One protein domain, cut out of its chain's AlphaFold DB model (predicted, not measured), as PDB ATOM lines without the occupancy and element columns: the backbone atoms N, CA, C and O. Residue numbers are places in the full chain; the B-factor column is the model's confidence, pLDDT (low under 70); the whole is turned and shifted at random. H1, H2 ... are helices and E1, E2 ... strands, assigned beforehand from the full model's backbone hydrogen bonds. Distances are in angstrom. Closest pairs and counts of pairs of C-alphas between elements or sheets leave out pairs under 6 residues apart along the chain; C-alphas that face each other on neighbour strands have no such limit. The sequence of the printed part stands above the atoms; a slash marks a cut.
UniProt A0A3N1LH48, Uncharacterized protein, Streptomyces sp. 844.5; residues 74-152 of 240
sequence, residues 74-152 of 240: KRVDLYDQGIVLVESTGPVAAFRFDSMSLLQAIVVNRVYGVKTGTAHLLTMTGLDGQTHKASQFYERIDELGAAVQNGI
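What this domain is: This is residues 74 to 152 of the 240 residues of an uncharacterized protein of Streptomyces sp. 844.5 (UniProt A0A3N1LH48). A long two-strand ribbon, E4 and E5, runs the length of the domain, and at one end of it the short strand E6 widens it to three strands; the helix H1 covers one face there, while the far end of the ribbon, round Tyr 112, reaches out as an arm. A second small sheet, E1 E2 E3, sits at that wider end, and H1 is over it too. The printed part has 79 residues, with six named strands and then one named helix in the order E1 E2 E3 E4 E5 E6 H1; the class is mixed, helices and strands, and both sheets, in the orders E1 E2 E3 and E4 E5 E6, are antiparallel. The whole is only just compact, close to loose, with a radius of gyration of the C-alphas of 13.6 A, and elongated, spanning 42 by 26 by 22 A.

How they stand to each other: E4, residues 101 to 111, and E5, residues 114 to 125, form an antiparallel hairpin at 163 degrees, with N 105 and O 121 at 2.9 A, within hydrogen-bond range. E5, the inner strand, forms a second hairpin with E6, residues 131 to 134, antiparallel at 151 degrees, with N 124 and O 132 at 2.9 A. E4 E5 E6 is a meander, each strand the antiparallel neighbour of the one before. H1, residues 141 to 152, is on one face of this sheet, making two layers, a helix layer and a sheet layer. Its height over the sheet is 9.4 A, over E4 and E5, slantwise to the strands at 35 degrees to E5 on the local plane. The closest C-alphas of E5 and H1 are those of His 120 and Ile 141, 6.6 A apart. The second meander is E1, residues 75 to 79, E2, residues 82 to 87, and E3, residues 90 to 96. The hairpin E1 and E2 has N 77 and O 84 at 2.9 A; the hairpin E2 and E3 has N 85 and O 93 at 2.8 A. H1 is on this sheet too, at a height of 10.1 A, over E1 and E2, and runs along the strands. The closest C-alphas of E3 and E5 are those of Phe 95 and Thr 125, 7.8 A apart. E1 and E2 are apart from E4, E5 and E6. In H1 every O i to N i+4 pair is within hydrogen-bond range.

Where its parts are: E1 begins at C-alpha 75 (50.752, -43.029, -38.722) and measures 12.8 A, E2 16.8 A and E3 17.9 A. E4 measures 32.4 A and E5, from C-alpha 114 (31.731, -65.826, -49.864), 33.4 A. E6 measures 10.1 A. H1 measures 16.4 A and ends at C-alpha 152 (35.246, -32.271, -44.261).

The domain as a whole: The two C-alphas farthest apart are those of Gln 81 and Tyr 112, 43.4 A. The printed part has no cut. No link is long; E6 to H1 is short, the others tight. The mean pLDDT of the printed part is 86.8, and no printed residue is under 70.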
ATOM      1  N   LYS A  74      54.969 -45.101 -39.313       84.38
ATOM      2  CA  LYS A  74      53.915 -44.605 -40.202       84.38
ATOM      3  C   LYS A  74      52.595 -44.504 -39.451       84.38
ATOM      4  O   LYS A  74      52.073 -45.513 -38.984       84.38
ATOM      5  N   ARG A  75      52.035 -43.301 -39.383       87.44
ATOM      6  CA  ARG A  75      50.752 -43.029 -38.722       87.44
ATOM      7  C   ARG A  75      50.023 -41.870 -39.392       87.44
ATOM      8  O   ARG A  75      50.629 -41.081 -40.118       87.44
ATOM      9  N   VAL A  76      48.723 -41.789 -39.140       89.62
ATOM     10  CA  VAL A  76      47.886 -40.656 -39.539       89.62
ATOM     11  C   VAL A  76      47.404 -39.987 -38.266       89.62
ATOM     12  O   VAL A  76      46.651 -40.590 -37.504       89.62
ATOM     13  N   ASP A  77      47.856 -38.760 -38.050       90.50
ATOM     14  CA  ASP A  77      47.487 -37.961 -36.890       90.50
ATOM     15  C   ASP A  77      46.302 -37.064 -37.293       90.50
ATOM     16  O   ASP A  77      46.383 -36.283 -38.248       90.50
ATOM     17  N   LEU A  78      45.168 -37.238 -36.607       91.31
ATOM     18  CA  LEU A  78      43.938 -36.472 -36.813       91.31
ATOM     19  C   LEU A  78      43.952 -35.231 -35.915       91.31
ATOM     20  O   LEU A  78      44.164 -35.344 -34.710       91.31
ATOM     21  N   TYR A  79      43.689 -34.069 -36.498       92.81
ATOM     22  CA  TYR A  79      43.585 -32.787 -35.808       92.81
ATOM     23  C   TYR A  79      42.202 -32.181 -36.042       92.81
ATOM     24  O   TYR A  79      41.497 -32.560 -36.975       92.81
ATOM     25  N   ASP A  80      41.837 -31.177 -35.247       88.75
ATOM     26  CA  ASP A  80      40.521 -30.533 -35.352       88.75
ATOM     27  C   ASP A  80      40.262 -29.928 -36.736       88.75
ATOM     28  O   ASP A  80      39.144 -29.973 -37.232       88.75
ATOM     29  N   GLN A  81      41.297 -29.384 -37.383       92.12
ATOM     30  CA  GLN A  81      41.187 -28.687 -38.671       92.12
ATOM     31  C   GLN A  81      41.738 -29.487 -39.858       92.12
ATOM     32  O   GLN A  81      41.734 -28.995 -40.991       92.12
ATOM     33  N   GLY A  82      42.242 -30.701 -39.635       92.38
ATOM     34  CA  GLY A  82      42.878 -31.458 -40.702       92.38
ATOM     35  C   GLY A  82      43.528 -32.758 -40.264       92.38
ATOM     36  O   GLY A  82      43.273 -33.295 -39.192       92.38
ATOM     37  N   ILE A  83      44.396 -33.269 -41.124       92.81
ATOM     38  CA  ILE A  83      45.150 -34.500 -40.906       92.81
ATOM     39  C   ILE A  83      46.601 -34.315 -41.313       92.81
ATOM     40  O   ILE A  83      46.901 -33.601 -42.272       92.81
ATOM     41  N   VAL A  84      47.492 -35.017 -40.622       90.62
ATOM     42  CA  VAL A  84      48.907 -35.099 -40.982       90.62
ATOM     43  C   VAL A  84      49.289 -36.560 -41.158       90.62
ATOM     44  O   VAL A  84      49.051 -37.399 -40.289       90.62
ATOM     45  N   LEU A  85      49.896 -36.875 -42.297       88.81
ATOM     46  CA  LEU A  85      50.514 -38.166 -42.545       88.81
ATOM     47  C   LEU A  85      51.967 -38.085 -42.103       88.81
ATOM     48  O   LEU A  85      52.737 -37.269 -42.616       88.81
ATOM     49  N   VAL A  86      52.342 -38.952 -41.172       86.38
ATOM     50  CA  VAL A  86      53.700 -39.026 -40.640       86.38
ATOM     51  C   VAL A  86      54.336 -40.326 -41.105       86.38
ATOM     52  O   VAL A  86      53.761 -41.400 -40.943       86.38
ATOM     53  N   GLU A  87      55.535 -40.232 -41.674       85.56
ATOM     54  CA  GLU A  87      56.389 -41.384 -41.961       85.56
ATOM     55  C   GLU A  87      57.598 -41.419 -41.015       85.56
ATOM     56  O   GLU A  87      57.757 -40.586 -40.126       85.56
ATOM     57  N   SER A  88      58.490 -42.395 -41.203       77.19
ATOM     58  CA  SER A  88      59.651 -42.597 -40.331       77.19
ATOM     59  C   SER A  88      60.616 -41.415 -40.245       77.19
ATOM     60  O   SER A  88      61.393 -41.344 -39.300       77.19
ATOM     61  N   THR A  89      60.607 -40.522 -41.233       77.25
ATOM     62  CA  THR A  89      61.480 -39.341 -41.299       77.25
ATOM     63  C   THR A  89      60.786 -38.054 -40.850       77.25
ATOM     64  O   THR A  89      61.431 -37.011 -40.836       77.25
ATOM     65  N   GLY A  90      59.500 -38.112 -40.482       78.88
ATOM     66  CA  GLY A  90      58.708 -36.951 -40.074       78.88
ATOM     67  C   GLY A  90      57.409 -36.775 -40.872       78.88
ATOM     68  O   GLY A  90      56.984 -37.698 -41.575       78.88
ATOM     69  N   PRO A  91      56.747 -35.610 -40.739       80.00
ATOM     70  CA  PRO A  91      55.531 -35.278 -41.480       80.00
ATOM     71  C   PRO A  91      55.799 -35.255 -42.986       80.00
ATOM     72  O   PRO A  91      56.726 -34.588 -43.438       80.00
ATOM     73  N   VAL A  92      54.989 -35.979 -43.755       85.50
ATOM     74  CA  VAL A  92      55.119 -36.065 -45.219       85.50
ATOM     75  C   VAL A  92      54.061 -35.229 -45.922       85.50
ATOM     76  O   VAL A  92      54.355 -34.605 -46.934       85.50
ATOM     77  N   ALA A  93      52.842 -35.200 -45.387       87.31
ATOM     78  CA  ALA A  93      51.750 -34.433 -45.968       87.31
ATOM     79  C   ALA A  93      50.789 -33.952 -44.886       87.31
ATOM     80  O   ALA A  93      50.511 -34.679 -43.933       87.31
ATOM     81  N   ALA A  94      50.263 -32.743 -45.063       90.56
ATOM     82  CA  ALA A  94      49.230 -32.170 -44.217       90.56
ATOM     83  C   ALA A  94      48.058 -31.725 -45.094       90.56
ATOM     84  O   ALA A  94      48.254 -31.034 -46.093       90.56
ATOM     85  N   PHE A  95      46.842 -32.110 -44.716       93.38
ATOM     86  CA  PHE A  95      45.619 -31.743 -45.422       93.38
ATOM     87  C   PHE A  95      44.674 -31.021 -44.475       93.38
ATOM     88  O   PHE A  95      44.410 -31.506 -43.377       93.38
ATOM     89  N   ARG A  96      44.142 -29.878 -44.909       94.88
ATOM     90  CA  ARG A  96      43.127 -29.129 -44.164       94.88
ATOM     91  C   ARG A  96      41.729 -29.546 -44.602       94.88
ATOM     92  O   ARG A  96      41.471 -29.682 -45.797       94.88
ATOM     93  N   PHE A  97      40.813 -29.701 -43.649       94.94
ATOM     94  CA  PHE A  97      39.442 -30.134 -43.939       94.94
ATOM     95  C   PHE A  97      38.636 -29.139 -44.763       94.94
ATOM     96  O   PHE A  97      37.723 -29.553 -45.465       94.94
ATOM     97  N   ASP A  98      38.964 -27.851 -44.712       94.12
ATOM     98  CA  ASP A  98      38.273 -26.797 -45.462       94.12
ATOM     99  C   ASP A  98      38.511 -26.843 -46.979       94.12
ATOM    100  O   ASP A  98      37.708 -26.310 -47.740       94.12
ATOM    101  N   SER A  99      39.590 -27.486 -47.422       92.19
ATOM    102  CA  SER A  99      40.076 -27.405 -48.804       92.19
ATOM    103  C   SER A  99      40.448 -28.755 -49.413       92.19
ATOM    104  O   SER A  99      40.660 -28.846 -50.621       92.19
ATOM    105  N   MET A 100      40.513 -29.819 -48.612       94.00
ATOM    106  CA  MET A 100      40.817 -31.154 -49.120       94.00
ATOM    107  C   MET A 100      39.616 -31.839 -49.783       94.00
ATOM    108  O   MET A 100      38.446 -31.597 -49.467       94.00
ATOM    109  N   SER A 101      39.941 -32.782 -50.661       92.88
ATOM    110  CA  SER A 101      39.020 -33.746 -51.249       92.88
ATOM    111  C   SER A 101      39.396 -35.161 -50.816       92.88
ATOM    112  O   SER A 101      40.574 -35.513 -50.728       92.88
ATOM    113  N   LEU A 102      38.392 -35.983 -50.535       93.75
ATOM    114  CA  LEU A 102      38.541 -37.375 -50.144       93.75
ATOM    115  C   LEU A 102      37.697 -38.275 -51.049       93.75
ATOM    116  O   LEU A 102      36.465 -38.211 -51.049       93.75
ATOM    117  N   LEU A 103      38.370 -39.186 -51.750       92.69
ATOM    118  CA  LEU A 103      37.756 -40.308 -52.456       92.69
ATOM    119  C   LEU A 103      37.889 -41.583 -51.623       92.69
ATOM    120  O   LEU A 103      38.967 -41.899 -51.114       92.69
ATOM    121  N   GLN A 104      36.801 -42.344 -51.520       90.75
ATOM    122  CA  GLN A 104      36.774 -43.613 -50.797       90.75
ATOM    123  C   GLN A 104      36.378 -44.749 -51.740       90.75
ATOM    124  O   GLN A 104      35.258 -44.797 -52.244       90.75
ATOM    125  N   ALA A 105      37.287 -45.699 -51.942       87.56
ATOM    126  CA  ALA A 105      36.996 -46.951 -52.624       87.56
ATOM    127  C   ALA A 105      36.813 -48.071 -51.595       87.56
ATOM    128  O   ALA A 105      37.676 -48.304 -50.747       87.56
ATOM    129  N   ILE A 106      35.675 -48.761 -51.677       83.31
ATOM    130  CA  ILE A 106      35.347 -49.919 -50.844       83.31
ATOM    131  C   ILE A 106      35.350 -51.145 -51.752       83.31
ATOM    132  O   ILE A 106      34.470 -51.303 -52.597       83.31
ATOM    133  N   VAL A 107      36.350 -52.004 -51.591       78.38
ATOM    134  CA  VAL A 107      36.515 -53.231 -52.371       78.38
ATOM    135  C   VAL A 107      36.116 -54.409 -51.497       78.38
ATOM    136  O   VAL A 107      36.773 -54.719 -50.509       78.38
ATOM    137  N   VAL A 108      35.017 -55.077 -51.834       77.00
ATOM    138  CA  VAL A 108      34.602 -56.290 -51.124       77.00
ATOM    139  C   VAL A 108      35.305 -57.487 -51.755       77.00
ATOM    140  O   VAL A 108      34.994 -57.863 -52.883       77.00
ATOM    141  N   ASN A 109      36.226 -58.105 -51.019       72.25
ATOM    142  CA  ASN A 109      36.909 -59.314 -51.465       72.25
ATOM    143  C   ASN A 109      35.970 -60.511 -51.304       72.25
ATOM    144  O   ASN A 109      35.443 -60.763 -50.214       72.25
ATOM    145  N   ARG A 110      35.759 -61.249 -52.396       74.31
ATOM    146  CA  ARG A 110      34.957 -62.475 -52.417       74.31
ATOM    147  C   ARG A 110      35.796 -63.636 -52.928       74.31
ATOM    148  O   ARG A 110      36.417 -63.515 -53.979       74.31
ATOM    149  N   VAL A 111      35.759 -64.758 -52.222       70.44
ATOM    150  CA  VAL A 111      36.373 -66.024 -52.643       70.44
ATOM    151  C   VAL A 111      35.255 -67.062 -52.708       70.44
ATOM    152  O   VAL A 111      34.528 -67.249 -51.736       70.44
ATOM    153  N   TYR A 112      35.042 -67.660 -53.886       77.88
ATOM    154  CA  TYR A 112      33.923 -68.580 -54.167       77.88
ATOM    155  C   TYR A 112      32.533 -68.033 -53.779       77.88
ATOM    156  O   TYR A 112      31.683 -68.749 -53.265       77.88
ATOM    157  N   GLY A 113      32.297 -66.733 -53.992       71.31
ATOM    158  CA  GLY A 113      31.027 -66.071 -53.659       71.31
ATOM    159  C   GLY A 113      30.865 -65.684 -52.183       71.31
ATOM    160  O   GLY A 113      29.995 -64.871 -51.870       71.31
ATOM    161  N   VAL A 114      31.735 -66.166 -51.293       71.94
ATOM    162  CA  VAL A 114      31.731 -65.826 -49.864       71.94
ATOM    163  C   VAL A 114      32.541 -64.553 -49.629       71.94
ATOM    164  O   VAL A 114      33.641 -64.393 -50.157       71.94
ATOM    165  N   LYS A 115      32.000 -63.622 -48.834       77.12
ATOM    166  CA  LYS A 115      32.689 -62.383 -48.448       77.12
ATOM    167  C   LYS A 115      33.857 -62.718 -47.512       77.12
ATOM    168  O   LYS A 115      33.636 -63.075 -46.363       77.12
ATOM    169  N   THR A 116      35.083 -62.574 -48.005       71.12
ATOM    170  CA  THR A 116      36.324 -62.884 -47.269       71.12
ATOM    171  C   THR A 116      36.879 -61.660 -46.542       71.12
ATOM    172  O   THR A 116      37.607 -61.788 -45.566       71.12
ATOM    173  N   GLY A 117      36.519 -60.453 -46.987       74.06
ATOM    174  CA  GLY A 117      36.899 -59.212 -46.319       74.06
ATOM    175  C   GLY A 117      36.423 -57.972 -47.067       74.06
ATOM    176  O   GLY A 117      35.913 -58.058 -48.187       74.06
ATOM    177  N   THR A 118      36.593 -56.807 -46.448       80.75
ATOM    178  CA  THR A 118      36.363 -55.505 -47.086       80.75
ATOM    179  C   THR A 118      37.668 -54.727 -47.034       80.75
ATOM    180  O   THR A 118      38.223 -54.549 -45.957       80.75
ATOM    181  N   ALA A 119      38.172 -54.299 -48.186       82.75
ATOM    182  CA  ALA A 119      39.313 -53.413 -48.308       82.75
ATOM    183  C   ALA A 119      38.858 -51.973 -48.521       82.75
ATOM    184  O   ALA A 119      38.037 -51.697 -49.393       82.75
ATOM    185  N   HIS A 120      39.412 -51.059 -47.730       85.81
ATOM    186  CA  HIS A 120      39.193 -49.630 -47.888       85.81
ATOM    187  C   HIS A 120      40.455 -48.982 -48.450       85.81
ATOM    188  O   HIS A 120      41.572 -49.264 -48.012       85.81
ATOM    189  N   LEU A 121      40.259 -48.116 -49.436       89.38
ATOM    190  CA  LEU A 121      41.292 -47.251 -49.978       89.38
ATOM    191  C   LEU A 121      40.776 -45.816 -49.927       89.38
ATOM    192  O   LEU A 121      39.785 -45.475 -50.574       89.38
ATOM    193  N   LEU A 122      41.465 -44.991 -49.153       91.12
ATOM    194  CA  LEU A 122      41.233 -43.562 -49.031       91.12
ATOM    195  C   LEU A 122      42.248 -42.839 -49.908       91.12
ATOM    196  O   LEU A 122      43.451 -43.061 -49.780       91.12
ATOM    197  N   THR A 123      41.773 -41.994 -50.813       93.44
ATOM    198  CA  THR A 123      42.618 -41.117 -51.626       93.44
ATOM    199  C   THR A 123      42.318 -39.686 -51.219       93.44
ATOM    200  O   THR A 123      41.224 -39.187 -51.470       93.44
ATOM    201  N   MET A 124      43.274 -39.074 -50.532       93.31
ATOM    202  CA  MET A 124      43.213 -37.702 -50.040       93.31
ATOM    203  C   MET A 124      43.932 -36.811 -51.039       93.31
ATOM    204  O   MET A 124      45.070 -37.113 -51.398       93.31
ATOM    205  N   THR A 125      43.287 -35.738 -51.470       93.62
ATOM    206  CA  THR A 125      43.848 -34.770 -52.410       93.62
ATOM    207  C   THR A 125      43.759 -33.373 -51.807       93.62
ATOM    208  O   THR A 125      42.688 -32.946 -51.376       93.62
ATOM    209  N   GLY A 126      44.899 -32.687 -51.740       90.38
ATOM    210  CA  GLY A 126      45.012 -31.309 -51.269       90.38
ATOM    211  C   GLY A 126      44.716 -30.294 -52.370       90.38
ATOM    212  O   GLY A 126      44.556 -30.646 -53.539       90.38
ATOM    213  N   LEU A 127      44.663 -29.015 -51.996       85.75
ATOM    214  CA  LEU A 127      44.427 -27.904 -52.927       85.75
ATOM    215  C   LEU A 127      45.572 -27.720 -53.939       85.75
ATOM    216  O   LEU A 127      45.359 -27.282 -55.064       85.75
ATOM    217  N   ASP A 128      46.784 -28.096 -53.545       85.12
ATOM    218  CA  ASP A 128      47.982 -28.126 -54.385       85.12
ATOM    219  C   ASP A 128      48.015 -29.321 -55.360       85.12
ATOM    220  O   ASP A 128      48.980 -29.498 -56.102       85.12
ATOM    221  N   GLY A 129      46.971 -30.157 -55.357       85.94
ATOM    222  CA  GLY A 129      46.880 -31.371 -56.164       85.94
ATOM    223  C   GLY A 129      47.675 -32.549 -55.598       85.94
ATOM    224  O   GLY A 129      47.611 -33.650 -56.162       85.94
ATOM    225  N   GLN A 130      48.384 -32.378 -54.475       87.56
ATOM    226  CA  GLN A 130      49.101 -33.482 -53.847       87.56
ATOM    227  C   GLN A 130      48.113 -34.549 -53.405       87.56
ATOM    228  O   GLN A 130      47.109 -34.271 -52.750       87.56
ATOM    229  N   THR A 131      48.396 -35.790 -53.793       90.81
ATOM    230  CA  THR A 131      47.501 -36.915 -53.553       90.81
ATOM    231  C   THR A 131      48.201 -37.987 -52.739       90.81
ATOM    232  O   THR A 131      49.246 -38.501 -53.136       90.81
ATOM    233  N   HIS A 132      47.581 -38.380 -51.631       90.88
ATOM    234  CA  HIS A 132      48.074 -39.430 -50.752       90.88
ATOM    235  C   HIS A 132      47.039 -40.537 -50.584       90.88
ATOM    236  O   HIS A 132      45.852 -40.295 -50.359       90.88
ATOM    237  N   LYS A 133      47.506 -41.782 -50.690       90.62
ATOM    238  CA  LYS A 133      46.671 -42.976 -50.564       90.62
ATOM    239  C   LYS A 133      46.897 -43.637 -49.210       90.62
ATOM    240  O   LYS A 133      48.017 -44.037 -48.903       90.62
ATOM    241  N   ALA A 134      45.828 -43.798 -48.440       86.94
ATOM    242  CA  ALA A 134      45.805 -44.616 -47.234       86.94
ATOM    243  C   ALA A 134      45.003 -45.895 -47.505       86.94
ATOM    244  O   ALA A 134      43.850 -45.850 -47.930       86.94
ATOM    245  N   SER A 135      45.646 -47.044 -47.317       86.50
ATOM    246  CA  SER A 135      45.077 -48.372 -47.567       86.50
ATOM    247  C   SER A 135      44.991 -49.178 -46.266       86.50
ATOM    248  O   SER A 135      45.196 -48.637 -45.181       86.50
ATOM    249  N   GLN A 136      44.777 -50.492 -46.386       80.31
ATOM    250  CA  GLN A 136      44.751 -51.477 -45.293       80.31
ATOM    251  C   GLN A 136      46.042 -51.594 -44.468       80.31
ATOM    252  O   GLN A 136      46.140 -52.445 -43.593       80.31
ATOM    253  N   PHE A 137      47.051 -50.778 -44.762       79.31
ATOM    254  CA  PHE A 137      48.229 -50.667 -43.916       79.31
ATOM    255  C   PHE A 137      47.895 -50.085 -42.531       79.31
ATOM    256  O   PHE A 137      48.535 -50.457 -41.553       79.31
ATOM    257  N   TYR A 138      46.911 -49.184 -42.449       82.81
ATOM    258  CA  TYR A 138      46.500 -48.565 -41.191       82.81
ATOM    259  C   TYR A 138      45.407 -49.385 -40.506       82.81
ATOM    260  O   TYR A 138      44.480 -49.874 -41.156       82.81
ATOM    261  N   GLU A 139      45.494 -49.495 -39.184       81.25
ATOM    262  CA  GLU A 139      44.422 -50.067 -38.372       81.25
ATOM    263  C   GLU A 139      43.162 -49.192 -38.454       81.25
ATOM    264  O   GLU A 139      43.258 -47.967 -38.536       81.25
ATOM    265  N   ARG A 140      41.975 -49.821 -38.426       84.88
ATOM    266  CA  ARG A 140      40.662 -49.134 -38.374       84.88
ATOM    267  C   ARG A 140      40.491 -48.068 -39.471       84.88
ATOM    268  O   ARG A 140      39.989 -46.968 -39.244       84.88
ATOM    269  N   ILE A 141      40.940 -48.389 -40.688       87.38
ATOM    270  CA  ILE A 141      40.910 -47.493 -41.859       87.38
ATOM    271  C   ILE A 141      39.494 -46.999 -42.213       87.38
ATOM    272  O   ILE A 141      39.320 -45.920 -42.780       87.38
ATOM    273  N   ASP A 142      38.472 -47.781 -41.881       86.25
ATOM    274  CA  ASP A 142      37.061 -47.436 -42.011       86.25
ATOM    275  C   ASP A 142      36.664 -46.298 -41.065       86.25
ATOM    276  O   ASP A 142      36.023 -45.335 -41.499       86.25
ATOM    277  N   GLU A 143      37.111 -46.360 -39.813       90.56
ATOM    278  CA  GLU A 143      36.896 -45.304 -38.825       90.56
ATOM    279  C   GLU A 143      37.675 -44.038 -39.168       90.56
ATOM    280  O   GLU A 143      37.116 -42.943 -39.107       90.56
ATOM    281  N   LEU A 144      38.926 -44.181 -39.619       90.88
ATOM    282  CA  LEU A 144      39.710 -43.053 -40.126       90.88
ATOM    283  C   LEU A 144      38.984 -42.366 -41.290       90.88
ATOM    284  O   LEU A 144      38.829 -41.146 -41.301       90.88
ATOM    285  N   GLY A 145      38.486 -43.145 -42.253       91.06
ATOM    286  CA  GLY A 145      37.715 -42.615 -43.375       91.06
ATOM    287  C   GLY A 145      36.458 -41.873 -42.921       91.06
ATOM    288  O   GLY A 145      36.168 -40.789 -43.428       91.06
ATOM    289  N   ALA A 146      35.728 -42.420 -41.945       91.75
ATOM    290  CA  ALA A 146      34.552 -41.771 -41.375       91.75
ATOM    291  C   ALA A 146      34.901 -40.463 -40.646       91.75
ATOM    292  O   ALA A 146      34.202 -39.467 -40.842       91.75
ATOM    293  N   ALA A 147      35.978 -40.450 -39.858       93.62
ATOM    294  CA  ALA A 147      36.441 -39.272 -39.130       93.62
ATOM    295  C   ALA A 147      36.843 -38.137 -40.082       93.62
ATOM    296  O   ALA A 147      36.380 -37.009 -39.921       93.62
ATOM    297  N   VAL A 148      37.614 -38.443 -41.132       94.12
ATOM    298  CA  VAL A 148      38.025 -37.448 -42.138       94.12
ATOM    299  C   VAL A 148      36.823 -36.905 -42.911       94.12
ATOM    300  O   VAL A 148      36.703 -35.695 -43.074       94.12
ATOM    301  N   GLN A 149      35.898 -37.767 -43.351       94.31
ATOM    302  CA  GLN A 149      34.676 -37.304 -44.021       94.31
ATOM    303  C   GLN A 149      33.842 -36.390 -43.109       94.31
ATOM    304  O   GLN A 149      33.302 -35.394 -43.579       94.31
ATOM    305  N   ASN A 150      33.738 -36.704 -41.814       95.12
ATOM    306  CA  ASN A 150      33.011 -35.867 -40.857       95.12
ATOM    307  C   ASN A 150      33.691 -34.505 -40.659       95.12
ATOM    308  O   ASN A 150      32.995 -33.493 -40.629       95.12
ATOM    309  N   GLY A 151      35.026 -34.472 -40.587       94.94
ATOM    310  CA  GLY A 151      35.796 -33.226 -40.569       94.94
ATOM    311  C   GLY A 151      35.514 -32.372 -41.807       94.94
ATOM    312  O   GLY A 151      35.140 -31.210 -41.686       94.94
ATOM    313  N   ILE A 152      35.573 -32.965 -43.002       96.44
ATOM    314  CA  ILE A 152      35.246 -32.271 -44.261       96.44
ATOM    315  C   ILE A 152      33.821 -31.707 -44.234       96.44
ATOM    316  O   ILE A 152      33.619 -30.540 -44.559       96.44
TER     317      ILE A 152